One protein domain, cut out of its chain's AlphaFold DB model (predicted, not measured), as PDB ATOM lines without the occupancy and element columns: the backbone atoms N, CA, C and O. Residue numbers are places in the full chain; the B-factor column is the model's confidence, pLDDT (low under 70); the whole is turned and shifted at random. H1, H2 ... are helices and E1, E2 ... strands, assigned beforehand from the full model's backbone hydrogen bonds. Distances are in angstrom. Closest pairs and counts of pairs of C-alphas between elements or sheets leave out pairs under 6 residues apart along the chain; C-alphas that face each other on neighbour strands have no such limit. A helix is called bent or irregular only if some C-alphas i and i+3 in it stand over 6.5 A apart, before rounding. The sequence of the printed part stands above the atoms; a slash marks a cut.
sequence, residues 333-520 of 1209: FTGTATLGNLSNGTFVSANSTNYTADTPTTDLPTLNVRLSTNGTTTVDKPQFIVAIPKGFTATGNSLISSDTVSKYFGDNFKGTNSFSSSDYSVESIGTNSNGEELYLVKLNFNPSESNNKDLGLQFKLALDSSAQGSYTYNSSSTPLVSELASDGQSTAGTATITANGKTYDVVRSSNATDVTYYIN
ATOM      1  N   PHE A 333       3.489  15.201   4.065       90.81
ATOM      2  CA  PHE A 333       4.587  15.572   3.163       90.81
ATOM      3  C   PHE A 333       5.629  16.500   3.824       90.81
ATOM      4  O   PHE A 333       5.276  17.544   4.379       90.81
ATOM      5  N   THR A 334       6.924  16.155   3.729       89.25
ATOM      6  CA  THR A 334       8.038  16.875   4.395       89.25
ATOM      7  C   THR A 334       9.229  17.218   3.478       89.25
ATOM      8  O   THR A 334      10.317  17.573   3.954       89.25
ATOM      9  N   GLY A 335       9.058  17.129   2.152       89.38
ATOM     10  CA  GLY A 335      10.107  17.419   1.159       89.38
ATOM     11  C   GLY A 335      10.622  18.871   1.159       89.38
ATOM     12  O   GLY A 335      10.032  19.752   1.775       89.38
ATOM     13  N   THR A 336      11.732  19.159   0.478       89.88
ATOM     14  CA  THR A 336      12.267  20.538   0.372       89.88
ATOM     15  C   THR A 336      13.057  20.766  -0.921       89.88
ATOM     16  O   THR A 336      13.361  19.803  -1.625       89.88
ATOM     17  N   ALA A 337      13.371  22.019  -1.261       91.00
ATOM     18  CA  ALA A 337      14.003  22.400  -2.525       91.00
ATOM     19  C   ALA A 337      14.982  23.578  -2.355       91.00
ATOM     20  O   ALA A 337      14.568  24.672  -1.982       91.00
ATOM     21  N   THR A 338      16.263  23.377  -2.678       90.94
ATOM     22  CA  THR A 338      17.325  24.391  -2.561       90.94
ATOM     23  C   THR A 338      17.937  24.741  -3.922       90.94
ATOM     24  O   THR A 338      18.179  23.876  -4.767       90.94
ATOM     25  N   LEU A 339      18.195  26.035  -4.147       92.44
ATOM     26  CA  LEU A 339      18.797  26.565  -5.376       92.44
ATOM     27  C   LEU A 339      20.233  27.031  -5.093       92.44
ATOM     28  O   LEU A 339      20.453  27.878  -4.222       92.44
ATOM     29  N   GLY A 340      21.215  26.474  -5.804       90.50
ATOM     30  CA  GLY A 340      22.636  26.772  -5.589       90.50
ATOM     31  C   GLY A 340      23.578  25.700  -6.143       90.50
ATOM     32  O   GLY A 340      23.133  24.759  -6.795       90.50
ATOM     33  N   ASN A 341      24.879  25.835  -5.881       89.00
ATOM     34  CA  ASN A 341      25.936  24.926  -6.353       89.00
ATOM     35  C   ASN A 341      26.945  24.599  -5.241       89.00
ATOM     36  O   ASN A 341      27.035  25.307  -4.241       89.00
ATOM     37  N   LEU A 342      27.755  23.550  -5.428       87.44
ATOM     38  CA  LEU A 342      28.914  23.288  -4.571       87.44
ATOM     39  C   LEU A 342      30.151  24.018  -5.112       87.44
ATOM     40  O   LEU A 342      30.705  23.612  -6.130       87.44
ATOM     41  N   SER A 343      30.625  25.044  -4.402       82.38
ATOM     42  CA  SER A 343      31.917  25.692  -4.670       82.38
ATOM     43  C   SER A 343      32.943  25.233  -3.639       82.38
ATOM     44  O   SER A 343      32.678  25.262  -2.437       82.38
ATOM     45  N   ASN A 344      34.092  24.724  -4.098       82.19
ATOM     46  CA  ASN A 344      35.137  24.112  -3.260       82.19
ATOM     47  C   ASN A 344      34.616  23.072  -2.237       82.19
ATOM     48  O   ASN A 344      35.206  22.864  -1.180       82.19
ATOM     49  N   GLY A 345      33.508  22.397  -2.560       80.94
ATOM     50  CA  GLY A 345      32.889  21.377  -1.711       80.94
ATOM     51  C   GLY A 345      31.916  21.891  -0.641       80.94
ATOM     52  O   GLY A 345      31.430  21.057   0.128       80.94
ATOM     53  N   THR A 346      31.601  23.190  -0.621       84.56
ATOM     54  CA  THR A 346      30.606  23.842   0.254       84.56
ATOM     55  C   THR A 346      29.428  24.354  -0.578       84.56
ATOM     56  O   THR A 346      29.629  24.826  -1.697       84.56
ATOM     57  N   PHE A 347      28.200  24.277  -0.057       86.12
ATOM     58  CA  PHE A 347      27.020  24.807  -0.749       86.12
ATOM     59  C   PHE A 347      27.006  26.340  -0.742       86.12
ATOM     60  O   PHE A 347      27.060  26.975   0.310       86.12
ATOM     61  N   VAL A 348      26.912  26.919  -1.937       86.12
ATOM     62  CA  VAL A 348      26.694  28.342  -2.188       86.12
ATOM     63  C   VAL A 348      25.279  28.486  -2.730       86.12
ATOM     64  O   VAL A 348      24.970  27.992  -3.817       86.12
ATOM     65  N   SER A 349      24.414  29.133  -1.953       85.75
ATOM     66  CA  SER A 349      23.038  29.411  -2.360       85.75
ATOM     67  C   SER A 349      22.995  30.453  -3.478       85.75
ATOM     68  O   SER A 349      23.771  31.404  -3.474       85.75
ATOM     69  N   ALA A 350      22.036  30.305  -4.390       84.25
ATOM     70  CA  ALA A 350      21.700  31.307  -5.399       84.25
ATOM     71  C   ALA A 350      20.956  32.534  -4.828       84.25
ATOM     72  O   ALA A 350      20.640  33.456  -5.580       84.25
ATOM     73  N   ASN A 351      20.640  32.553  -3.525       83.50
ATOM     74  CA  ASN A 351      19.799  33.591  -2.935       83.50
ATOM     75  C   ASN A 351      20.401  34.999  -3.140       83.50
ATOM     76  O   ASN A 351      21.591  35.216  -2.912       83.50
ATOM     77  N   SER A 352      19.579  35.942  -3.596       80.62
ATOM     78  CA  SER A 352      19.949  37.303  -4.019       80.62
ATOM     79  C   SER A 352      20.986  37.404  -5.158       80.62
ATOM     80  O   SER A 352      21.516  38.489  -5.400       80.62
ATOM     81  N   THR A 353      21.270  36.323  -5.893       82.31
ATOM     82  CA  THR A 353      22.180  36.359  -7.058       82.31
ATOM     83  C   THR A 353      21.471  36.927  -8.291       82.31
ATOM     84  O   THR A 353      20.284  36.676  -8.493       82.31
ATOM     85  N   ASN A 354      22.188  37.695  -9.119       80.81
ATOM     86  CA  ASN A 354      21.683  38.254 -10.377       80.81
ATOM     87  C   ASN A 354      22.362  37.589 -11.579       80.81
ATOM     88  O   ASN A 354      23.587  37.639 -11.698       80.81
ATOM     89  N   TYR A 355      21.563  37.007 -12.468       84.75
ATOM     90  CA  TYR A 355      22.020  36.299 -13.661       84.75
ATOM     91  C   TYR A 355      21.771  37.148 -14.913       84.75
ATOM     92  O   TYR A 355      20.660  37.623 -15.136       84.75
ATOM     93  N   THR A 356      22.789  37.343 -15.749       81.25
ATOM     94  CA  THR A 356      22.653  38.004 -17.062       81.25
ATOM     95  C   THR A 356      22.867  37.017 -18.206       81.25
ATOM     96  O   THR A 356      23.425  35.937 -17.997       81.25
ATOM     97  N   ALA A 357      22.478  37.391 -19.428       76.06
ATOM     98  CA  ALA A 357      22.703  36.574 -20.628       76.06
ATOM     99  C   ALA A 357      24.180  36.162 -20.847       76.06
ATOM    100  O   ALA A 357      24.434  35.105 -21.418       76.06
ATOM    101  N   ASP A 358      25.139  36.949 -20.345       75.00
ATOM    102  CA  ASP A 358      26.584  36.674 -20.411       75.00
ATOM    103  C   ASP A 358      27.119  35.801 -19.254       75.00
ATOM    104  O   ASP A 358      28.334  35.641 -19.108       75.00
ATOM    105  N   THR A 359      26.256  35.265 -18.382       78.81
ATOM    106  CA  THR A 359      26.707  34.455 -17.235       78.81
ATOM    107  C   THR A 359      27.309  33.128 -17.716       78.81
ATOM    108  O   THR A 359      26.632  32.394 -18.443       78.81
ATOM    109  N   PRO A 360      28.535  32.755 -17.296       82.00
ATOM    110  CA  PRO A 360      29.115  31.462 -17.638       82.00
ATOM    111  C   PRO A 360      28.224  30.298 -17.192       82.00
ATOM    112  O   PRO A 360      27.690  30.290 -16.084       82.00
ATOM    113  N   THR A 361      28.103  29.263 -18.023       79.31
ATOM    114  CA  THR A 361      27.259  28.089 -17.728       79.31
ATOM    115  C   THR A 361      27.740  27.266 -16.528       79.31
ATOM    116  O   THR A 361      26.975  26.472 -15.990       79.31
ATOM    117  N   THR A 362      28.983  27.469 -16.080       78.62
ATOM    118  CA  THR A 362      29.542  26.938 -14.826       78.62
ATOM    119  C   THR A 362      28.989  27.616 -13.573       78.62
ATOM    120  O   THR A 362      29.024  27.026 -12.493       78.62
ATOM    121  N   ASP A 363      28.483  28.839 -13.719       81.94
ATOM    122  CA  ASP A 363      28.131  29.739 -12.619       81.94
ATOM    123  C   ASP A 363      26.600  29.792 -12.417       81.94
ATOM    124  O   ASP A 363      26.107  30.324 -11.419       81.94
ATOM    125  N   LEU A 364      25.838  29.192 -13.343       88.44
ATOM    126  CA  LEU A 364      24.395  28.972 -13.232       88.44
ATOM    127  C   LEU A 364      24.080  27.912 -12.156       88.44
ATOM    128  O   LEU A 364      24.780  26.899 -12.070       88.44
ATOM    129  N   PRO A 365      23.033  28.105 -11.334       92.62
ATOM    130  CA  PRO A 365      22.743  27.242 -10.195       92.62
ATOM    131  C   PRO A 365      22.090  25.918 -10.614       92.62
ATOM    132  O   PRO A 365      21.537  25.784 -11.704       92.62
ATOM    133  N   THR A 366      22.073  24.951  -9.699       93.25
ATOM    134  CA  THR A 366      21.231  23.753  -9.809       93.25
ATOM    135  C   THR A 366      20.049  23.838  -8.847       93.25
ATOM    136  O   THR A 366      20.175  24.366  -7.739       93.25
ATOM    137  N   LEU A 367      18.896  23.307  -9.262       94.81
ATOM    138  CA  LEU A 367      17.766  23.054  -8.366       94.81
ATOM    139  C   LEU A 367      17.951  21.659  -7.758       94.81
ATOM    140  O   LEU A 367      18.083  20.679  -8.488       94.81
ATOM    141  N   ASN A 368      17.948  21.568  -6.432       93.69
ATOM    142  CA  ASN A 368      18.172  20.334  -5.685       93.69
ATOM    143  C   ASN A 368      16.939  20.070  -4.817       93.69
ATOM    144  O   ASN A 368      16.564  20.930  -4.026       93.69
ATOM    145  N   VAL A 369      16.294  18.910  -4.956       93.88
ATOM    146  CA  VAL A 369      15.040  18.578  -4.256       93.88
ATOM    147  C   VAL A 369      15.158  17.303  -3.421       93.88
ATOM    148  O   VAL A 369      15.772  16.323  -3.843       93.88
ATOM    149  N   ARG A 370      14.538  17.326  -2.239       92.75
ATOM    150  CA  ARG A 370      14.359  16.210  -1.302       92.75
ATOM    151  C   ARG A 370      12.889  15.789  -1.326       92.75
ATOM    152  O   ARG A 370      12.031  16.611  -1.007       92.75
ATOM    153  N   LEU A 371      12.600  14.524  -1.624       92.25
ATOM    154  CA  LEU A 371      11.271  13.919  -1.470       92.25
ATOM    155  C   LEU A 371      11.248  13.050  -0.207       92.25
ATOM    156  O   LEU A 371      12.149  12.234   0.000       92.25
ATOM    157  N   SER A 372      10.252  13.277   0.654       90.44
ATOM    158  CA  SER A 372      10.164  12.719   2.008       90.44
ATOM    159  C   SER A 372       8.750  12.873   2.580       90.44
ATOM    160  O   SER A 372       8.080  13.868   2.294       90.44
ATOM    161  N   THR A 373       8.330  11.925   3.423       88.69
ATOM    162  CA  THR A 373       7.079  11.975   4.198       88.69
ATOM    163  C   THR A 373       7.284  11.484   5.642       88.69
ATOM    164  O   THR A 373       8.264  10.796   5.954       88.69
ATOM    165  N   ASN A 374       6.341  11.812   6.527       86.19
ATOM    166  CA  ASN A 374       6.290  11.371   7.922       86.19
ATOM    167  C   ASN A 374       4.923  10.727   8.247       86.19
ATOM    168  O   ASN A 374       3.896  11.136   7.708       86.19
ATOM    169  N   GLY A 375       4.904   9.743   9.148       78.62
ATOM    170  CA  GLY A 375       3.730   8.925   9.477       78.62
ATOM    171  C   GLY A 375       3.664   7.586   8.729       78.62
ATOM    172  O   GLY A 375       4.506   7.269   7.887       78.62
ATOM    173  N   THR A 376       2.668   6.770   9.075       74.25
ATOM    174  CA  THR A 376       2.329   5.515   8.386       74.25
ATOM    175  C   THR A 376       1.452   5.785   7.161       74.25
ATOM    176  O   THR A 376       0.718   6.768   7.094       74.25
ATOM    177  N   THR A 377       1.534   4.911   6.158       80.62
ATOM    178  CA  THR A 377       0.782   5.048   4.904       80.62
ATOM    179  C   THR A 377       0.467   3.683   4.305       80.62
ATOM    180  O   THR A 377       1.270   2.754   4.404       80.62
ATOM    181  N   THR A 378      -0.702   3.575   3.670       78.19
ATOM    182  CA  THR A 378      -1.102   2.420   2.847       78.19
ATOM    183  C   THR A 378      -1.191   2.773   1.359       78.19
ATOM    184  O   THR A 378      -1.758   2.006   0.583       78.19
ATOM    185  N   VAL A 379      -0.683   3.941   0.957       83.06
ATOM    186  CA  VAL A 379      -0.545   4.338  -0.452       83.06
ATOM    187  C   VAL A 379       0.613   3.558  -1.078       83.06
ATOM    188  O   VAL A 379       1.645   3.349  -0.440       83.06
ATOM    189  N   ASP A 380       0.439   3.122  -2.325       79.75
ATOM    190  CA  ASP A 380       1.489   2.527  -3.155       79.75
ATOM    191  C   ASP A 380       1.820   3.489  -4.305       79.75
ATOM    192  O   ASP A 380       0.916   3.985  -4.974       79.75
ATOM    193  N   LYS A 381       3.117   3.715  -4.542       86.06
ATOM    194  CA  LYS A 381       3.683   4.550  -5.622       86.06
ATOM    195  C   LYS A 381       3.277   6.042  -5.622       86.06
ATOM    196  O   LYS A 381       2.669   6.504  -6.594       86.06
ATOM    197  N   PRO A 382       3.645   6.810  -4.576       91.69
ATOM    198  CA  PRO A 382       3.332   8.233  -4.468       91.69
ATOM    199  C   PRO A 382       4.006   9.073  -5.562       91.69
ATOM    200  O   PRO A 382       5.088   8.740  -6.071       91.69
ATOM    201  N   GLN A 383       3.352  10.180  -5.915       94.38
ATOM    202  CA  GLN A 383       3.736  11.068  -7.007       94.38
ATOM    203  C   GLN A 383       3.920  12.514  -6.533       94.38
ATOM    204  O   GLN A 383       3.155  13.046  -5.728       94.38
ATOM    205  N   PHE A 384       4.941  13.171  -7.080       95.00
ATOM    206  CA  PHE A 384       5.415  14.484  -6.653       95.00
ATOM    207  C   PHE A 384       5.592  15.405  -7.859       95.00
ATOM    208  O   PHE A 384       6.037  14.959  -8.913       95.00
ATOM    209  N   ILE A 385       5.292  16.694  -7.712       93.88
ATOM    210  CA  ILE A 385       5.532  17.704  -8.750       93.88
ATOM    211  C   ILE A 385       6.684  18.609  -8.311       93.88
ATOM    212  O   ILE A 385       6.646  19.195  -7.226       93.88
ATOM    213  N   VAL A 386       7.690  18.724  -9.177       94.12
ATOM    214  CA  VAL A 386       8.823  19.654  -9.072       94.12
ATOM    215  C   VAL A 386       8.630  20.776 -10.090       94.12
ATOM    216  O   VAL A 386       8.331  20.497 -11.252       94.12
ATOM    217  N   ALA A 387       8.832  22.025  -9.673       92.25
ATOM    218  CA  ALA A 387       8.798  23.187 -10.558       92.25
ATOM    219  C   ALA A 387      10.205  23.746 -10.796       92.25
ATOM    220  O   ALA A 387      10.978  23.936  -9.854       92.25
ATOM    221  N   ILE A 388      10.535  24.029 -12.056       93.31
ATOM    222  CA  ILE A 388      11.773  24.716 -12.427       93.31
ATOM    223  C   ILE A 388      11.593  26.225 -12.189       93.31
ATOM    224  O   ILE A 388      10.620  26.792 -12.692       93.31
ATOM    225  N   PRO A 389      12.500  26.893 -11.447       91.31
ATOM    226  CA  PRO A 389      12.382  28.319 -11.168       91.31
ATOM    227  C   PRO A 389      12.316  29.170 -12.445       91.31
ATOM    228  O   PRO A 389      13.034  28.930 -13.417       91.31
ATOM    229  N   LYS A 390      11.458  30.189 -12.431       88.62
ATOM    230  CA  LYS A 390      11.149  31.056 -13.569       88.62
ATOM    231  C   LYS A 390      12.391  31.736 -14.147       88.62
ATOM    232  O   LYS A 390      13.220  32.275 -13.414       88.62
ATOM    233  N   GLY A 391      12.489  31.730 -15.474       88.44
ATOM    234  CA  GLY A 391      13.666  32.209 -16.199       88.44
ATOM    235  C   GLY A 391      14.834  31.218 -16.228       88.44
ATOM    236  O   GLY A 391      15.921  31.561 -16.685       88.44
ATOM    237  N   PHE A 392      14.610  29.977 -15.793       91.12
ATOM    238  CA  PHE A 392      15.474  28.842 -16.092       91.12
ATOM    239  C   PHE A 392      14.702  27.750 -16.839       91.12
ATOM    240  O   PHE A 392      13.489  27.606 -16.706       91.12
ATOM    241  N   THR A 393      15.437  26.937 -17.593       90.19
ATOM    242  CA  THR A 393      14.961  25.697 -18.220       90.19
ATOM    243  C   THR A 393      15.794  24.522 -17.714       90.19
ATOM    244  O   THR A 393      16.988  24.683 -17.437       90.19
ATOM    245  N   ALA A 394      15.198  23.337 -17.570       91.69
ATOM    246  CA  ALA A 394      15.951  22.151 -17.176       91.69
ATOM    247  C   ALA A 394      16.606  21.489 -18.400       91.69
ATOM    248  O   ALA A 394      15.950  21.080 -19.350       91.69
ATOM    249  N   THR A 395      17.928  21.339 -18.351       89.50
ATOM    250  CA  THR A 395      18.732  20.649 -19.382       89.50
ATOM    251  C   THR A 395      18.933  19.159 -19.091       89.50
ATOM    252  O   THR A 395      19.498  18.428 -19.902       89.50
ATOM    253  N   GLY A 396      18.479  18.699 -17.924       90.31
ATOM    254  CA  GLY A 396      18.521  17.307 -17.489       90.31
ATOM    255  C   GLY A 396      18.368  17.184 -15.975       90.31
ATOM    256  O   GLY A 396      18.564  18.156 -15.241       90.31
ATOM    257  N   ASN A 397      18.042  15.980 -15.507       92.19
ATOM    258  CA  ASN A 397      17.972  15.646 -14.085       92.19
ATOM    259  C   ASN A 397      18.813  14.401 -13.757       92.19
ATOM    260  O   ASN A 397      19.102  13.583 -14.633       92.19
ATOM    261  N   SER A 398      19.236  14.282 -12.501       91.56
ATOM    262  CA  SER A 398      20.037  13.165 -11.993       91.56
ATOM    263  C   SER A 398      19.887  13.001 -10.482       91.56
ATOM    264  O   SER A 398      19.662  13.974  -9.764       91.56
ATOM    265  N   LEU A 399      20.079  11.779  -9.986       92.12
ATOM    266  CA  LEU A 399      20.230  11.489  -8.560       92.12
ATOM    267  C   LEU A 399      21.469  12.214  -7.991       92.12
ATOM    268  O   LEU A 399      22.528  12.206  -8.622       92.12
ATOM    269  N   ILE A 400      21.358  12.834  -6.813       91.50
ATOM    270  CA  ILE A 400      22.511  13.453  -6.134       91.50
ATOM    271  C   ILE A 400      23.389  12.353  -5.521       91.50
ATOM    272  O   ILE A 400      22.868  11.430  -4.898       91.50
ATOM    273  N   SER A 401      24.717  12.449  -5.652       86.69
ATOM    274  CA  SER A 401      25.631  11.460  -5.057       86.69
ATOM    275  C   SER A 401      25.439  11.337  -3.541       86.69
ATOM    276  O   SER A 401      25.312  12.342  -2.838       86.69
ATOM    277  N   SER A 402      25.496  10.106  -3.031       84.81
ATOM    278  CA  SER A 402      25.463   9.780  -1.601       84.81
ATOM    279  C   SER A 402      26.468  10.591  -0.777       84.81
ATOM    280  O   SER A 402      26.156  11.014   0.332       84.81
ATOM    281  N   ASP A 403      27.643  10.875  -1.348       84.62
ATOM    282  CA  ASP A 403      28.732  11.610  -0.688       84.62
ATOM    283  C   ASP A 403      28.495  13.130  -0.599       84.62
ATOM    284  O   ASP A 403      29.232  13.845   0.087       84.62
ATOM    285  N   THR A 404      27.509  13.661  -1.333       87.94
ATOM    286  CA  THR A 404      27.255  15.109  -1.430       87.94
ATOM    287  C   THR A 404      25.820  15.527  -1.129       87.94
ATOM    288  O   THR A 404      25.607  16.706  -0.866       87.94
ATOM    289  N   VAL A 405      24.848  14.610  -1.093       88.19
ATOM    290  CA  VAL A 405      23.425  14.926  -0.860       88.19
ATOM    291  C   VAL A 405      23.177  15.683   0.451       88.19
ATOM    292  O   VAL A 405      22.458  16.682   0.464       88.19
ATOM    293  N   SER A 406      23.872  15.315   1.531       85.94
ATOM    294  CA  SER A 406      23.818  16.012   2.825       85.94
ATOM    295  C   SER A 406      24.340  17.454   2.771       85.94
ATOM    296  O   SER A 406      23.971  18.273   3.606       85.94
ATOM    297  N   LYS A 407      25.146  17.823   1.768       87.94
ATOM    298  CA  LYS A 407      25.653  19.194   1.604       87.94
ATOM    299  C   LYS A 407      24.608  20.162   1.046       87.94
ATOM    300  O   LYS A 407      24.740  21.360   1.266       87.94
ATOM    301  N   TYR A 408      23.593  19.656   0.342       88.56
ATOM    302  CA  TYR A 408      22.517  20.463  -0.251       88.56
ATOM    303  C   TYR A 408      21.324  20.679   0.693       88.56
ATOM    304  O   TYR A 408      20.562  21.626   0.496       88.56
ATOM    305  N   PHE A 409      21.163  19.813   1.701       88.00
ATOM    306  CA  PHE A 409      20.014  19.809   2.621       88.00
ATOM    307  C   PHE A 409      20.398  19.850   4.113       88.00
ATOM    308  O   PHE A 409      19.517  19.965   4.966       88.00
ATOM    309  N   GLY A 410      21.688  19.758   4.449       82.12
ATOM    310  CA  GLY A 410      22.171  19.642   5.827       82.12
ATOM    311  C   GLY A 410      21.716  18.344   6.501       82.12
ATOM    312  O   GLY A 410      21.454  17.334   5.842       82.12
ATOM    313  N   ASP A 411      21.548  18.398   7.824       75.06
ATOM    314  CA  ASP A 411      21.078  17.271   8.643       75.06
ATOM    315  C   ASP A 411      19.646  16.810   8.313       75.06
ATOM    316  O   ASP A 411      19.198  15.789   8.839       75.06
ATOM    317  N   ASN A 412      18.912  17.528   7.456       75.38
ATOM    318  CA  ASN A 412      17.543  17.176   7.077       75.38
ATOM    319  C   ASN A 412      17.467  15.924   6.191       75.38
ATOM    320  O   ASN A 412      16.422  15.287   6.163       75.38
ATOM    321  N   PHE A 413      18.539  15.547   5.483       84.81
ATOM    322  CA  PHE A 413      18.523  14.354   4.632       84.81
ATOM    323  C   PHE A 413      18.758  13.069   5.445       84.81
ATOM    324  O   PHE A 413      19.834  12.860   6.007       84.81
ATOM    325  N   LYS A 414      17.752  12.191   5.492       76.88
ATOM    326  CA  LYS A 414      17.748  10.905   6.201       76.88
ATOM    327  C   LYS A 414      17.820   9.752   5.197       76.88
ATOM    328  O   LYS A 414      16.807   9.276   4.690       76.88
ATOM    329  N   GLY A 415      19.033   9.290   4.903       73.25
ATOM    330  CA  GLY A 415      19.272   8.153   4.009       73.25
ATOM    331  C   GLY A 415      20.634   8.198   3.323       73.25
ATOM    332  O   GLY A 415      21.410   9.132   3.507       73.25
ATOM    333  N   THR A 416      20.918   7.189   2.499       74.25
ATOM    334  CA  THR A 416      22.157   7.091   1.697       74.25
ATOM    335  C   THR A 416      21.960   7.491   0.230       74.25
ATOM    336  O   THR A 416      22.869   7.330  -0.581       74.25
ATOM    337  N   ASN A 417      20.763   7.960  -0.147       87.25
ATOM    338  CA  ASN A 417      20.341   8.270  -1.522       87.25
ATOM    339  C   ASN A 417      20.704   7.199  -2.577       87.25
ATOM    340  O   ASN A 417      21.009   7.518  -3.722       87.25
ATOM    341  N   SER A 418      20.746   5.923  -2.186       83.00
ATOM    342  CA  SER A 418      21.299   4.830  -2.998       83.00
ATOM    343  C   SER A 418      20.213   4.143  -3.836       83.00
ATOM    344  O   SER A 418      19.841   3.006  -3.556       83.00
ATOM    345  N   PHE A 419      19.687   4.850  -4.839       86.19
ATOM    346  CA  PHE A 419      18.561   4.399  -5.669       86.19
ATOM    347  C   PHE A 419      18.958   4.122  -7.125       86.19
ATOM    348  O   PHE A 419      19.921   4.677  -7.655       86.19
ATOM    349  N   SER A 420      18.186   3.260  -7.781       81.00
ATOM    350  CA  SER A 420      18.305   2.894  -9.192       81.00
ATOM    351  C   SER A 420      17.269   3.617 -10.063       81.00
ATOM    352  O   SER A 420      16.260   4.124  -9.573       81.00
ATOM    353  N   SER A 421      17.457   3.590 -11.383       75.06
ATOM    354  CA  SER A 421      16.460   4.068 -12.357       75.06
ATOM    355  C   SER A 421      15.189   3.204 -12.443       75.06
ATOM    356  O   SER A 421      14.274   3.545 -13.186       75.06
ATOM    357  N   SER A 422      15.115   2.098 -11.694       84.75
ATOM    358  CA  SER A 422      13.879   1.337 -11.464       84.75
ATOM    359  C   SER A 422      13.101   1.793 -10.222       84.75
ATOM    360  O   SER A 422      11.926   1.455 -10.098       84.75
ATOM    361  N   ASP A 423      13.705   2.576  -9.321       88.25
ATOM    362  CA  ASP A 423      13.057   3.015  -8.077       88.25
ATOM    363  C   ASP A 423      12.256   4.318  -8.239       88.25
ATOM    364  O   ASP A 423      11.362   4.592  -7.436       88.25
ATOM    365  N   TYR A 424      12.543   5.111  -9.276       92.56
ATOM    366  CA  TYR A 424      11.830   6.352  -9.587       92.56
ATOM    367  C   TYR A 424      11.854   6.684 -11.089       92.56
ATOM    368  O   TYR A 424      12.754   6.264 -11.816       92.56
ATOM    369  N   SER A 425      10.896   7.493 -11.549       93.00
ATOM    370  CA  SER A 425      10.870   8.069 -12.903       93.00
ATOM    371  C   SER A 425      10.521   9.556 -12.869       93.00
ATOM    372  O   SER A 425       9.669   9.955 -12.077       93.00
ATOM    373  N   VAL A 426      11.126  10.354 -13.755       93.81
ATOM    374  CA  VAL A 426      10.909  11.808 -13.871       93.81
ATOM    375  C   VAL A 426      10.472  12.142 -15.299       93.81
ATOM    376  O   VAL A 426      11.213  11.863 -16.241       93.81
ATOM    377  N   GLU A 427       9.299  12.751 -15.469       93.19
ATOM    378  CA  GLU A 427       8.741  13.143 -16.774       93.19
ATOM    379  C   GLU A 427       8.319  14.622 -16.777       93.19
ATOM    380  O   GLU A 427       7.723  15.093 -15.810       93.19
ATOM    381  N   SER A 428       8.624  15.370 -17.846       91.75
ATOM    382  CA  SER A 428       8.110  16.741 -18.008       91.75
ATOM    383  C   SER A 428       6.619  16.680 -18.344       91.75
ATOM    384  O   SER A 428       6.211  15.959 -19.257       91.75
ATOM    385  N   ILE A 429       5.801  17.429 -17.600       92.38
ATOM    386  CA  ILE A 429       4.347  17.543 -17.803       92.38
ATOM    387  C   ILE A 429       3.949  18.867 -18.481       92.38
ATOM    388  O   ILE A 429       2.760  19.161 -18.615       92.38
ATOM    389  N   GLY A 430       4.938  19.629 -18.962       89.25
ATOM    390  CA  GLY A 430       4.766  20.905 -19.655       89.25
ATOM    391  C   GLY A 430       4.951  22.121 -18.753       89.25
ATOM    392  O   GLY A 430       5.501  22.025 -17.658       89.25
ATOM    393  N   THR A 431       4.495  23.279 -19.229       88.88
ATOM    394  CA  THR A 431       4.600  24.548 -18.500       88.88
ATOM    395  C   THR A 431       3.289  24.941 -17.822       88.88
ATOM    396  O   THR A 431       2.195  24.526 -18.227       88.88
ATOM    397  N   ASN A 432       3.405  25.751 -16.768       86.94
ATOM    398  CA  ASN A 432       2.272  26.370 -16.081       86.94
ATOM    399  C   ASN A 432       1.977  27.797 -16.588       86.94
ATOM    400  O   ASN A 432       2.665  28.336 -17.457       86.94
ATOM    401  N   SER A 433       0.973  28.446 -15.993       80.75
ATOM    402  CA  SER A 433       0.576  29.833 -16.288       80.75
ATOM    403  C   SER A 433       1.667  30.887 -16.057       80.75
ATOM    404  O   SER A 433       1.569  31.987 -16.594       80.75
ATOM    405  N   ASN A 434       2.699  30.577 -15.269       77.56
ATOM    406  CA  ASN A 434       3.816  31.481 -15.003       77.56
ATOM    407  C   ASN A 434       4.934  31.353 -16.054       77.56
ATOM    408  O   ASN A 434       5.835  32.195 -16.058       77.56
ATOM    409  N   GLY A 435       4.886  30.332 -16.919       82.31
ATOM    410  CA  GLY A 435       5.968  29.951 -17.833       82.31
ATOM    411  C   GLY A 435       7.010  29.009 -17.214       82.31
ATOM    412  O   GLY A 435       8.063  28.805 -17.805       82.31
ATOM    413  N   GLU A 436       6.744  28.449 -16.033       90.00
ATOM    414  CA  GLU A 436       7.654  27.538 -15.325       90.00
ATOM    415  C   GLU A 436       7.468  26.109 -15.854       90.00
ATOM    416  O   GLU A 436       6.328  25.654 -15.996       90.00
ATOM    417  N   GLU A 437       8.559  25.394 -16.151       92.06
ATOM    418  CA  GLU A 437       8.489  23.976 -16.532       92.06
ATOM    419  C   GLU A 437       8.235  23.101 -15.297       92.06
ATOM    420  O   GLU A 437       8.843  23.298 -14.241       92.06
ATOM    421  N   LEU A 438       7.342  22.122 -15.432       93.25
ATOM    422  CA  LEU A 438       6.929  21.224 -14.361       93.25
ATOM    423  C   LEU A 438       7.288  19.772 -14.684       93.25
ATOM    424  O   LEU A 438       7.035  19.280 -15.784       93.25
ATOM    425  N   TYR A 439       7.808  19.063 -13.684       94.88
ATOM    426  CA  TYR A 439       8.179  17.653 -13.767       94.88
ATOM    427  C   TYR A 439       7.394  16.819 -12.756       94.88
ATOM    428  O   TYR A 439       7.386  17.126 -11.564       94.88
ATOM    429  N   LEU A 440       6.778  15.735 -13.226       94.62
ATOM    430  CA  LEU A 440       6.144  14.723 -12.389       94.62
ATOM    431  C   LEU A 440       7.174  13.634 -12.059       94.62
ATOM    432  O   LEU A 440       7.740  12.996 -12.949       94.62
ATOM    433  N   VAL A 441       7.416  13.428 -10.769       95.31
ATOM    434  CA  VAL A 441       8.286  12.387 -10.219       95.31
ATOM    435  C   VAL A 441       7.403  11.301  -9.617       95.31
ATOM    436  O   VAL A 441       6.595  11.576  -8.736       95.31
ATOM    437  N   LYS A 442       7.554  10.061 -10.080       94.12
ATOM    438  CA  LYS A 442       6.807   8.893  -9.584       94.12
ATOM    439  C   LYS A 442       7.785   7.957  -8.893       94.12
ATOM    440  O   LYS A 442       8.830   7.656  -9.475       94.12
ATOM    441  N   LEU A 443       7.467   7.510  -7.682       92.19
ATOM    442  CA  LEU A 443       8.321   6.602  -6.913       92.19
ATOM    443  C   LEU A 443       7.747   5.183  -6.916       92.19
ATOM    444  O   LEU A 443       6.536   5.004  -6.892       92.19
ATOM    445  N   ASN A 444       8.609   4.168  -6.887       89.44
ATOM    446  CA  ASN A 444       8.222   2.768  -6.659       89.44
ATOM    447  C   ASN A 444       8.355   2.351  -5.178       89.44
ATOM    448  O   ASN A 444       8.360   1.164  -4.853       89.44
ATOM    449  N   PHE A 445       8.467   3.328  -4.274       87.31
ATOM    450  CA  PHE A 445       8.549   3.159  -2.824       87.31
ATOM    451  C   PHE A 445       7.992   4.400  -2.108       87.31
ATOM    452  O   PHE A 445       7.983   5.490  -2.674       87.31
ATOM    453  N   ASN A 446       7.590   4.248  -0.845       85.06
ATOM    454  CA  ASN A 446       7.195   5.378   0.002       85.06
ATOM    455  C   ASN A 446       8.445   6.025   0.634       85.06
ATOM    456  O   ASN A 446       9.168   5.329   1.362       85.06
ATOM    457  N   PRO A 447       8.733   7.316   0.374       87.94
ATOM    458  CA  PRO A 447       9.882   8.009   0.946       87.94
ATOM    459  C   PRO A 447       9.556   8.421   2.384       87.94
ATOM    460  O   PRO A 447       8.474   8.940   2.651       87.94
ATOM    461  N   SER A 448      10.446   8.148   3.339       83.25
ATOM    462  CA  SER A 448      10.064   8.136   4.758       83.25
ATOM    463  C   SER A 448      11.230   8.442   5.699       83.25
ATOM    464  O   SER A 448      12.232   7.719   5.708       83.25
ATOM    465  N   GLU A 449      11.052   9.464   6.542       79.06
ATOM    466  CA  GLU A 449      12.065   9.932   7.503       79.06
ATOM    467  C   GLU A 449      12.394   8.868   8.556       79.06
ATOM    468  O   GLU A 449      13.561   8.617   8.855       79.06
ATOM    469  N   SER A 450      11.371   8.176   9.072       72.00
ATOM    470  CA  SER A 450      11.519   7.116  10.080       72.00
ATOM    471  C   SER A 450      12.223   5.860   9.555       72.00
ATOM    472  O   SER A 450      12.754   5.081  10.343       72.00
ATOM    473  N   ASN A 451      12.271   5.676   8.231       71.44
ATOM    474  CA  ASN A 451      12.914   4.539   7.571       71.44
ATOM    475  C   ASN A 451      14.237   4.904   6.871       71.44
ATOM    476  O   ASN A 451      14.836   4.036   6.237       71.44
ATOM    477  N   ASN A 452      14.702   6.157   6.980       76.31
ATOM    478  CA  ASN A 452      15.869   6.692   6.264       76.31
ATOM    479  C   ASN A 452      15.796   6.483   4.730       76.31
ATOM    480  O   ASN A 452      16.767   6.042   4.105       76.31
ATOM    481  N   LYS A 453      14.629   6.764   4.131       82.50
ATOM    482  CA  LYS A 453      14.352   6.600   2.689       82.50
ATOM    483  C   LYS A 453      14.031   7.919   1.976       82.50
ATOM    484  O   LYS A 453      13.120   7.967   1.153       82.50
ATOM    485  N   ASP A 454      14.763   8.982   2.278       87.88
ATOM    486  CA  ASP A 454      14.680  10.229   1.512       87.88
ATOM    487  C   ASP A 454      15.255  10.052   0.095       87.88
ATOM    488  O   ASP A 454      16.301   9.419  -0.063       87.88
ATOM    489  N   LEU A 455      14.635  10.666  -0.922       91.12
ATOM    490  CA  LEU A 455      15.183  10.741  -2.287       91.12
ATOM    491  C   LEU A 455      15.690  12.157  -2.597       91.12
ATOM    492  O   LEU A 455      14.943  13.123  -2.460       91.12
ATOM    493  N   GLY A 456      16.942  12.276  -3.044       92.94
ATOM    494  CA  GLY A 456      17.593  13.533  -3.423       92.94
ATOM    495  C   GLY A 456      17.868  13.623  -4.927       92.94
ATOM    496  O   GLY A 456      18.735  12.907  -5.436       92.94
ATOM    497  N   LEU A 457      17.175  14.519  -5.634       94.00
ATOM    498  CA  LEU A 457      17.322  14.747  -7.081       94.00
ATOM    499  C   LEU A 457      17.886  16.143  -7.375       94.00
ATOM    500  O   LEU A 457      17.600  17.100  -6.662       94.00
ATOM    501  N   GLN A 458      18.645  16.268  -8.460       93.88
ATOM    502  CA  GLN A 458      19.199  17.523  -8.964       93.88
ATOM    503  C   GLN A 458      18.770  17.756 -10.413       93.88
ATOM    504  O   GLN A 458      18.855  16.849 -11.241       93.88
ATOM    505  N   PHE A 459      18.378  18.988 -10.724       94.88
ATOM    506  CA  PHE A 459      18.068  19.474 -12.065       94.88
ATOM    507  C   PHE A 459      19.129  20.500 -12.483       94.88
ATOM    508  O   PHE A 459      19.421  21.450 -11.748       94.88
ATOM    509  N   LYS A 460      19.715  20.304 -13.668       92.75
ATOM    510  CA  LYS A 460      20.697  21.222 -14.262       92.75
ATOM    511  C   LYS A 460      19.982  22.317 -15.031       92.75
ATOM    512  O   LYS A 460      19.206  22.013 -15.937       92.75
ATOM    513  N   LEU A 461      20.263  23.571 -14.703       93.19
ATOM    514  CA  LEU A 461      19.551  24.715 -15.261       93.19
ATOM    515  C   LEU A 461      20.345  25.390 -16.385       93.19
ATOM    516  O   LEU A 461      21.566  25.519 -16.307       93.19
ATOM    517  N   ALA A 462      19.636  25.859 -17.408       90.69
ATOM    518  CA  ALA A 462      20.116  26.862 -18.355       90.69
ATOM    519  C   ALA A 462      19.261  28.128 -18.226       90.69
ATOM    520  O   ALA A 462      18.057  28.041 -17.977       90.69
ATOM    521  N   LEU A 463      19.884  29.296 -18.374       89.06
ATOM    522  CA  LEU A 463      19.213  30.589 -18.253       89.06
ATOM    523  C   LEU A 463      18.345  30.866 -19.490       89.06
ATOM    524  O   LEU A 463      18.836  30.805 -20.617       89.06
ATOM    525  N   ASP A 464      17.081  31.221 -19.278       84.69
ATOM    526  CA  ASP A 464      16.257  31.860 -20.301       84.69
ATOM    527  C   ASP A 464      16.629  33.347 -20.358       84.69
ATOM    528  O   ASP A 464      16.287  34.137 -19.475       84.69
ATOM    529  N   SER A 465      17.356  33.735 -21.405       69.62
ATOM    530  CA  SER A 465      17.818  35.110 -21.600       69.62
ATOM    531  C   SER A 465      16.699  36.110 -21.909       69.62
ATOM    532  O   SER A 465      16.965  37.312 -21.889       69.62
ATOM    533  N   SER A 466      15.465  35.652 -22.162       76.56
ATOM    534  CA  SER A 466      14.288  36.517 -22.314       76.56
ATOM    535  C   SER A 466      13.642  36.912 -20.979       76.56
ATOM    536  O   SER A 466      12.853  37.858 -20.934       76.56
ATOM    537  N   ALA A 467      13.996  36.237 -19.880       77.00
ATOM    538  CA  ALA A 467      13.508  36.577 -18.552       77.00
ATOM    539  C   ALA A 467      14.168  37.855 -18.002       77.00
ATOM    540  O   ALA A 467      15.363  38.108 -18.185       77.00
ATOM    541  N   GLN A 468      13.385  38.655 -17.278       81.00
ATOM    542  CA  GLN A 468      13.864  39.822 -16.541       81.00
ATOM    543  C   GLN A 468      13.030  40.054 -15.277       81.00
ATOM    544  O   GLN A 468      11.798  39.988 -15.314       81.00
ATOM    545  N   GLY A 469      13.702  40.372 -14.167       81.69
ATOM    546  CA  GLY A 469      13.071  40.834 -12.930       81.69
ATOM    547  C   GLY A 469      13.655  40.217 -11.660       81.69
ATOM    548  O   GLY A 469      14.795  39.751 -11.629       81.69
ATOM    549  N   SER A 470      12.843  40.242 -10.602       84.69
ATOM    550  CA  SER A 470      13.074  39.561  -9.326       84.69
ATOM    551  C   SER A 470      12.080  38.413  -9.195       84.69
ATOM    552  O   SER A 470      10.887  38.615  -9.420       84.69
ATOM    553  N   TYR A 471      12.555  37.239  -8.792       86.56
ATOM    554  CA  TYR A 471      11.734  36.048  -8.597       86.56
ATOM    555  C   TYR A 471      11.926  35.527  -7.175       86.56
ATOM    556  O   TYR A 471      13.060  35.421  -6.711       86.56
ATOM    557  N   THR A 472      10.823  35.217  -6.493       86.62
ATOM    558  CA  THR A 472      10.811  34.752  -5.102       86.62
ATOM    559  C   THR A 472       9.865  33.567  -4.960       86.62
ATOM    560  O   THR A 472       8.697  33.654  -5.338       86.62
ATOM    561  N   TYR A 473      10.375  32.492  -4.368       85.81
ATOM    562  CA  TYR A 473       9.628  31.312  -3.946       85.81
ATOM    563  C   TYR A 473       9.644  31.249  -2.423       85.81
ATOM    564  O   TYR A 473      10.689  31.481  -1.815       85.81
ATOM    565  N   ASN A 474       8.495  30.965  -1.819       79.50
ATOM    566  CA  ASN A 474       8.305  30.884  -0.372       79.50
ATOM    567  C   ASN A 474       7.110  29.968  -0.035       79.50
ATOM    568  O   ASN A 474       6.530  29.322  -0.910       79.50
ATOM    569  N   SER A 475       6.713  29.914   1.235       68.31
ATOM    570  CA  SER A 475       5.589  29.084   1.700       68.31
ATOM    571  C   SER A 475       4.206  29.459   1.131       68.31
ATOM    572  O   SER A 475       3.298  28.626   1.178       68.31
ATOM    573  N   SER A 476       4.024  30.663   0.569       64.50
ATOM    574  CA  SER A 476       2.751  31.126  -0.011       64.50
ATOM    575  C   SER A 476       2.722  31.164  -1.546       64.50
ATOM    576  O   SER A 476       1.637  31.282  -2.120       64.50
ATOM    577  N   SER A 477       3.866  31.009  -2.220       70.19
ATOM    578  CA  SER A 477       3.971  30.964  -3.685       70.19
ATOM    579  C   SER A 477       3.562  29.608  -4.286       70.19
ATOM    580  O   SER A 477       3.120  28.686  -3.593       70.19
ATOM    581  N   THR A 478       3.764  29.457  -5.601       71.19
ATOM    582  CA  THR A 478       3.866  28.124  -6.222       71.19
ATOM    583  C   THR A 478       5.017  27.367  -5.541       71.19
ATOM    584  O   THR A 478       6.097  27.953  -5.403       71.19
ATOM    585  N   PRO A 479       4.827  26.121  -5.071       81.88
ATOM    586  CA  PRO A 479       5.889  25.373  -4.412       81.88
ATOM    587  C   PRO A 479       6.871  24.792  -5.441       81.88
ATOM    588  O   PRO A 479       6.456  24.187  -6.426       81.88
ATOM    589  N   LEU A 480       8.177  24.908  -5.178       89.56
ATOM    590  CA  LEU A 480       9.216  24.273  -6.009       89.56
ATOM    591  C   LEU A 480       9.191  22.735  -5.929       89.56
ATOM    592  O   LEU A 480       9.695  22.065  -6.829       89.56
ATOM    593  N   VAL A 481       8.597  22.169  -4.871       92.12
ATOM    594  CA  VAL A 481       8.349  20.729  -4.724       92.12
ATOM    595  C   VAL A 481       7.070  20.466  -3.917       92.12
ATOM    596  O   VAL A 481       6.810  21.135  -2.916       92.12
ATOM    597  N   SER A 482       6.262  19.501  -4.356       92.62
ATOM    598  CA  SER A 482       4.957  19.146  -3.769       92.62
ATOM    599  C   SER A 482       4.617  17.665  -3.993       92.62
ATOM    600  O   SER A 482       5.164  17.053  -4.907       92.62
ATOM    601  N   GLU A 483       3.724  17.093  -3.184       93.69
ATOM    602  CA  GLU A 483       3.160  15.738  -3.356       93.69
ATOM    603  C   GLU A 483       1.700  15.841  -3.833       93.69
ATOM    604  O   GLU A 483       1.024  16.827  -3.522       93.69
ATOM    605  N   LEU A 484       1.190  14.867  -4.598       93.00
ATOM    606  CA  LEU A 484      -0.224  14.867  -4.993       93.00
ATOM    607  C   LEU A 484      -1.136  14.702  -3.768       93.00
ATOM    608  O   LEU A 484      -0.904  13.860  -2.901       93.00
ATOM    609  N   ALA A 485      -2.239  15.450  -3.729       89.56
ATOM    610  CA  ALA A 485      -3.221  15.378  -2.644       89.56
ATOM    611  C   ALA A 485      -4.017  14.054  -2.625       89.56
ATOM    612  O   ALA A 485      -4.728  13.766  -1.660       89.56
ATOM    613  N   SER A 486      -3.899  13.220  -3.664       86.00
ATOM    614  CA  SER A 486      -4.339  11.820  -3.640       86.00
ATOM    615  C   SER A 486      -3.484  10.955  -2.710       86.00
ATOM    616  O   SER A 486      -4.027  10.055  -2.072       86.00
ATOM    617  N   ASP A 487      -2.197  11.278  -2.581       88.75
ATOM    618  CA  ASP A 487      -1.166  10.387  -2.048       88.75
ATOM    619  C   ASP A 487      -0.727  10.838  -0.643       88.75
ATOM    620  O   ASP A 487      -0.655  10.020   0.275       88.75
ATOM    621  N   GLY A 488      -0.529  12.148  -0.457       87.25
ATOM    622  CA  GLY A 488      -0.109  12.774   0.801       87.25
ATOM    623  C   GLY A 488      -1.174  13.646   1.482       87.25
ATOM    624  O   GLY A 488      -2.238  13.943   0.932       87.25
ATOM    625  N   GLN A 489      -0.858  14.091   2.700       87.50
ATOM    626  CA  GLN A 489      -1.532  15.164   3.445       87.50
ATOM    627  C   GLN A 489      -0.513  16.210   3.947       87.50
ATOM    628  O   GLN A 489       0.696  16.015   3.825       87.50
ATOM    629  N   SER A 490      -0.967  17.354   4.479       83.00
ATOM    630  CA  SER A 490      -0.060  18.413   4.951       83.00
ATOM    631  C   SER A 490      -0.660  19.355   5.992       83.00
ATOM    632  O   SER A 490      -1.818  19.759   5.898       83.00
ATOM    633  N   THR A 491       0.188  19.785   6.930       80.06
ATOM    634  CA  THR A 491      -0.065  20.868   7.894       80.06
ATOM    635  C   THR A 491       0.081  22.272   7.289       80.06
ATOM    636  O   THR A 491      -0.458  23.226   7.841       80.06
ATOM    637  N   ALA A 492       0.762  22.411   6.144       79.69
ATOM    638  CA  ALA A 492       0.898  23.652   5.369       79.69
ATOM    639  C   ALA A 492      -0.205  23.822   4.292       79.69
ATOM    640  O   ALA A 492      -0.167  24.751   3.479       79.69
ATOM    641  N   GLY A 493      -1.196  22.925   4.284       84.25
ATOM    642  CA  GLY A 493      -2.377  22.991   3.425       84.25
ATOM    643  C   GLY A 493      -2.149  22.592   1.962       84.25
ATOM    644  O   GLY A 493      -1.069  22.162   1.546       84.25
ATOM    645  N   THR A 494      -3.213  22.726   1.173       86.56
ATOM    646  CA  THR A 494      -3.286  22.317  -0.236       86.56
ATOM    647  C   THR A 494      -3.094  23.482  -1.208       86.56
ATOM    648  O   THR A 494      -3.262  24.658  -0.867       86.56
ATOM    649  N   ALA A 495      -2.730  23.149  -2.443       87.06
ATOM    650  CA  ALA A 495      -2.660  24.052  -3.584       87.06
ATOM    651  C   ALA A 495      -3.096  23.316  -4.863       87.06
ATOM    652  O   ALA A 495      -3.216  22.092  -4.875       87.06
ATOM    653  N   THR A 496      -3.299  24.060  -5.946       89.38
ATOM    654  CA  THR A 496      -3.539  23.510  -7.284       89.38
ATOM    655  C   THR A 496      -2.409  23.922  -8.221       89.38
ATOM    656  O   THR A 496      -1.926  25.054  -8.172       89.38
ATOM    657  N   ILE A 497      -1.965  22.999  -9.074       88.69
ATOM    658  CA  ILE A 497      -0.952  23.251 -10.104       88.69
ATOM    659  C   ILE A 497      -1.537  22.849 -11.458       88.69
ATOM    660  O   ILE A 497      -1.941  21.704 -11.643       88.69
ATOM    661  N   THR A 498      -1.565  23.772 -12.420       88.50
ATOM    662  CA  THR A 498      -2.069  23.506 -13.777       88.50
ATOM    663  C   THR A 498      -0.920  23.480 -14.779       88.50
ATOM    664  O   THR A 498      -0.215  24.474 -14.928       88.50
ATOM    665  N   ALA A 499      -0.769  22.361 -15.492       87.81
ATOM    666  CA  ALA A 499       0.234  22.143 -16.535       87.81
ATOM    667  C   ALA A 499      -0.460  21.687 -17.827       87.81
ATOM    668  O   ALA A 499      -1.290  20.778 -17.778       87.81
ATOM    669  N   ASN A 500      -0.162  22.309 -18.976       84.12
ATOM    670  CA  ASN A 500      -0.748  21.949 -20.282       84.12
ATOM    671  C   ASN A 500      -2.289  21.745 -20.274       84.12
ATOM    672  O   ASN A 500      -2.820  20.859 -20.940       84.12
ATOM    673  N   GLY A 501      -3.021  22.550 -19.493       82.38
ATOM    674  CA  GLY A 501      -4.485  22.471 -19.372       82.38
ATOM    675  C   GLY A 501      -5.030  21.389 -18.425       82.38
ATOM    676  O   GLY A 501      -6.243  21.310 -18.248       82.38
ATOM    677  N   LYS A 502      -4.171  20.589 -17.778       89.12
ATOM    678  CA  LYS A 502      -4.551  19.647 -16.715       89.12
ATOM    679  C   LYS A 502      -4.177  20.210 -15.344       89.12
ATOM    680  O   LYS A 502      -3.018  20.542 -15.105       89.12
ATOM    681  N   THR A 503      -5.150  20.265 -14.439       91.12
ATOM    682  CA  THR A 503      -4.944  20.633 -13.030       91.12
ATOM    683  C   THR A 503      -4.593  19.402 -12.193       91.12
ATOM    684  O   THR A 503      -5.115  18.310 -12.426       91.12
ATOM    685  N   TYR A 504      -3.713  19.596 -11.216       90.44
ATOM    686  CA  TYR A 504      -3.305  18.636 -10.199       90.44
ATOM    687  C   TYR A 504      -3.537  19.258  -8.820       90.44
ATOM    688  O   TYR A 504      -3.032  20.350  -8.546       90.44
ATOM    689  N   ASP A 505      -4.273  18.565  -7.953       92.00
ATOM    690  CA  ASP A 505      -4.382  18.925  -6.539       92.00
ATOM    691  C   ASP A 505      -3.136  18.424  -5.800       92.00
ATOM    692  O   ASP A 505      -2.774  17.249  -5.902       92.00
ATOM    693  N   VAL A 506      -2.468  19.310  -5.059       92.50
ATOM    694  CA  VAL A 506      -1.200  19.019  -4.375       92.50
ATOM    695  C   VAL A 506      -1.205  19.493  -2.925       92.50
ATOM    696  O   VAL A 506      -1.961  20.387  -2.537       92.50
ATOM    697  N   VAL A 507      -0.319  18.918  -2.117       90.69
ATOM    698  CA  VAL A 507      -0.048  19.343  -0.740       90.69
ATOM    699  C   VAL A 507       1.289  20.086  -0.652       90.69
ATOM    700  O   VAL A 507       2.289  19.678  -1.251       90.69
ATOM    701  N   ARG A 508       1.321  21.208   0.084       87.69
ATOM    702  CA  ARG A 508       2.567  21.947   0.366       87.69
ATOM    703  C   ARG A 508       3.421  21.174   1.368       87.69
ATOM    704  O   ARG A 508       2.882  20.494   2.233       87.69
ATOM    705  N   SER A 509       4.741  21.321   1.318       85.44
ATOM    706  CA  SER A 509       5.600  20.828   2.404       85.44
ATOM    707  C   SER A 509       5.548  21.751   3.623       85.44
ATOM    708  O   SER A 509       5.482  22.970   3.466       85.44
ATOM    709  N   SER A 510       5.690  21.188   4.826       72.00
ATOM    710  CA  SER A 510       6.012  21.956   6.040       72.00
ATOM    711  C   SER A 510       7.418  22.576   6.019       72.00
ATOM    712  O   SER A 510       7.696  23.482   6.797       72.00
ATOM    713  N   ASN A 511       8.304  22.082   5.147       80.75
ATOM    714  CA  ASN A 511       9.750  22.333   5.161       80.75
ATOM    715  C   ASN A 511      10.233  23.131   3.931       80.75
ATOM    716  O   ASN A 511      11.377  22.978   3.495       80.75
ATOM    717  N   ALA A 512       9.365  23.942   3.321       75.44
ATOM    718  CA  ALA A 512       9.740  24.805   2.200       75.44
ATOM    719  C   ALA A 512      10.761  25.877   2.634       75.44
ATOM    720  O   ALA A 512      10.590  26.514   3.671       75.44
ATOM    721  N   THR A 513      11.810  26.083   1.833       75.75
ATOM    722  CA  THR A 513      12.828  27.122   2.059       75.75
ATOM    723  C   THR A 513      12.664  28.273   1.078       75.75
ATOM    724  O   THR A 513      12.528  28.035  -0.123       75.75
ATOM    725  N   ASP A 514      12.744  29.505   1.576       82.19
ATOM    726  CA  ASP A 514      12.622  30.704   0.747       82.19
ATOM    727  C   ASP A 514      13.830  30.874  -0.193       82.19
ATOM    728  O   ASP A 514      14.990  30.770   0.218       82.19
ATOM    729  N   VAL A 515      13.559  31.172  -1.465       84.25
ATOM    730  CA  VAL A 515      14.565  31.362  -2.520       84.25
ATOM    731  C   VAL A 515      14.219  32.617  -3.316       84.25
ATOM    732  O   VAL A 515      13.173  32.665  -3.955       84.25
ATOM    733  N   THR A 516      15.100  33.620  -3.320       85.12
ATOM    734  CA  THR A 516      14.979  34.823  -4.163       85.12
ATOM    735  C   THR A 516      16.182  34.964  -5.085       85.12
ATOM    736  O   THR A 516      17.310  34.760  -4.659       85.12
ATOM    737  N   TYR A 517      15.981  35.337  -6.342       87.75
ATOM    738  CA  TYR A 517      17.066  35.657  -7.275       87.75
ATOM    739  C   TYR A 517      16.594  36.671  -8.319       87.75
ATOM    740  O   TYR A 517      15.410  37.002  -8.411       87.75
ATOM    741  N   TYR A 518      17.536  37.165  -9.114       83.69
ATOM    742  CA  TYR A 518      17.290  38.157 -10.149       83.69
ATOM    743  C   TYR A 518      17.789  37.667 -11.506       83.69
ATOM    744  O   TYR A 518      18.775  36.930 -11.586       83.69
ATOM    745  N   ILE A 519      17.132  38.105 -12.579       81.62
ATOM    746  CA  ILE A 519      17.622  37.925 -13.950       81.62
ATOM    747  C   ILE A 519      17.572  39.279 -14.658       81.62
ATOM    748  O   ILE A 519      16.563  39.981 -14.579       81.62
ATOM    749  N   ASN A 520      18.668  39.655 -15.326       72.12
ATOM    750  CA  ASN A 520      18.824  40.895 -16.099       72.12
ATOM    751  C   ASN A 520      18.379  42.174 -15.341       72.12
ATOM    752  O   ASN A 520      17.897  43.131 -15.951       72.12
TER     753      ASN A 520
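AT A GLANCE: This is residues 333 to 520 of the 1209 residues of an uncharacterized protein of Lactobacillus gasseri (UniProt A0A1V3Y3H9). Two strongly twisted sheets stand face to face as a sandwich, the larger E6 E7 E4 E10 E12 E11 and the smaller E2 E1 E3 E8 E5, with strands at 13 degrees to each other. The larger is a folded sheet, bent back on itself so that E6 E7 E4 face E12 E11 with E10 as the hinge; the smaller curls round the short helix H1, and a two-stranded ribbon, E9 and E13, lies toward one end of the longest axis. The printed part has 188 residues, with five named strands, E1 to E5, then H1, then E6 to E13; the three sheets are antiparallel throughout. The class is mostly strand, though under half of the residues are in named elements; the whole is compact, with a radius of gyration of the C-alphas of 15.7 A and spans of 49 by 40 by 29 A.

HOW THE PARTS SIT: The largest sheet runs from E6, residues 424 to 431, through E7, 437 to 443, E4, 383 to 387, E10, 481 to 484, and E12, 502 to 507, to E11, 494 to 499. Pairs within hydrogen-bond range include N 425 and O 442 at 2.9 A in the hairpin E6 and E7, N 384 and O 441 at 2.8 A, N 385 and O 482 at 2.8 A, N 507 and O 483 at 2.9 A, and N 497 and O 504 at 2.9 A. Its edge strands E6 and E11 come closest at the C-alphas of Thr 431 and Ala 499, 5.4 A apart. The second sheet runs E2, residues 346 to 349, E1, 336 to 343, E3, 366 to 371, E8, 455 to 463, and E5, 392 to 399. Here N 348 and O 341 at 2.8 A, N 338 and O 368 at 2.8 A, N 369 and O 457 at 2.8 A, and N 395 and O 460 at 2.8 A are within range. H1, residues 405 to 412, is on this sheet; its closest C-alphas to E2 are Lys 407 and Phe 347, 6.2 A apart. H1 is irregular, with C-alphas 408 and 411 9.6 A apart; 1 of 4 O i to N i+4 pairs and 1 of 5 O i to N i+3 pairs are within range. E9, residues 469 to 473, pairs with E13, 515 to 519, where N 471 and O 517 are 2.9 A apart.

IN THESE COORDINATES: E1 begins at C-alpha 336 (12.267, 20.538, 0.372), bends by 59 degrees at residue 339 and measures 20.9 A. E8, the longest strand by residues, measures 25.8 A, E6 21.5 A, E7 19.9 A and E5 19.5 A. E13 ends at C-alpha 519 (17.622, 37.925, -13.950).

THE WHOLE: The farthest C-alphas, Asp 358 and Thr 378, are 49.8 A apart. The printed part has no cut; the links E2 to E3, E3 to E4, H1 to E6 and E7 to E8 are long. Mean pLDDT of the printed part is 85.9; residues 465, 475 and 476 are under 70.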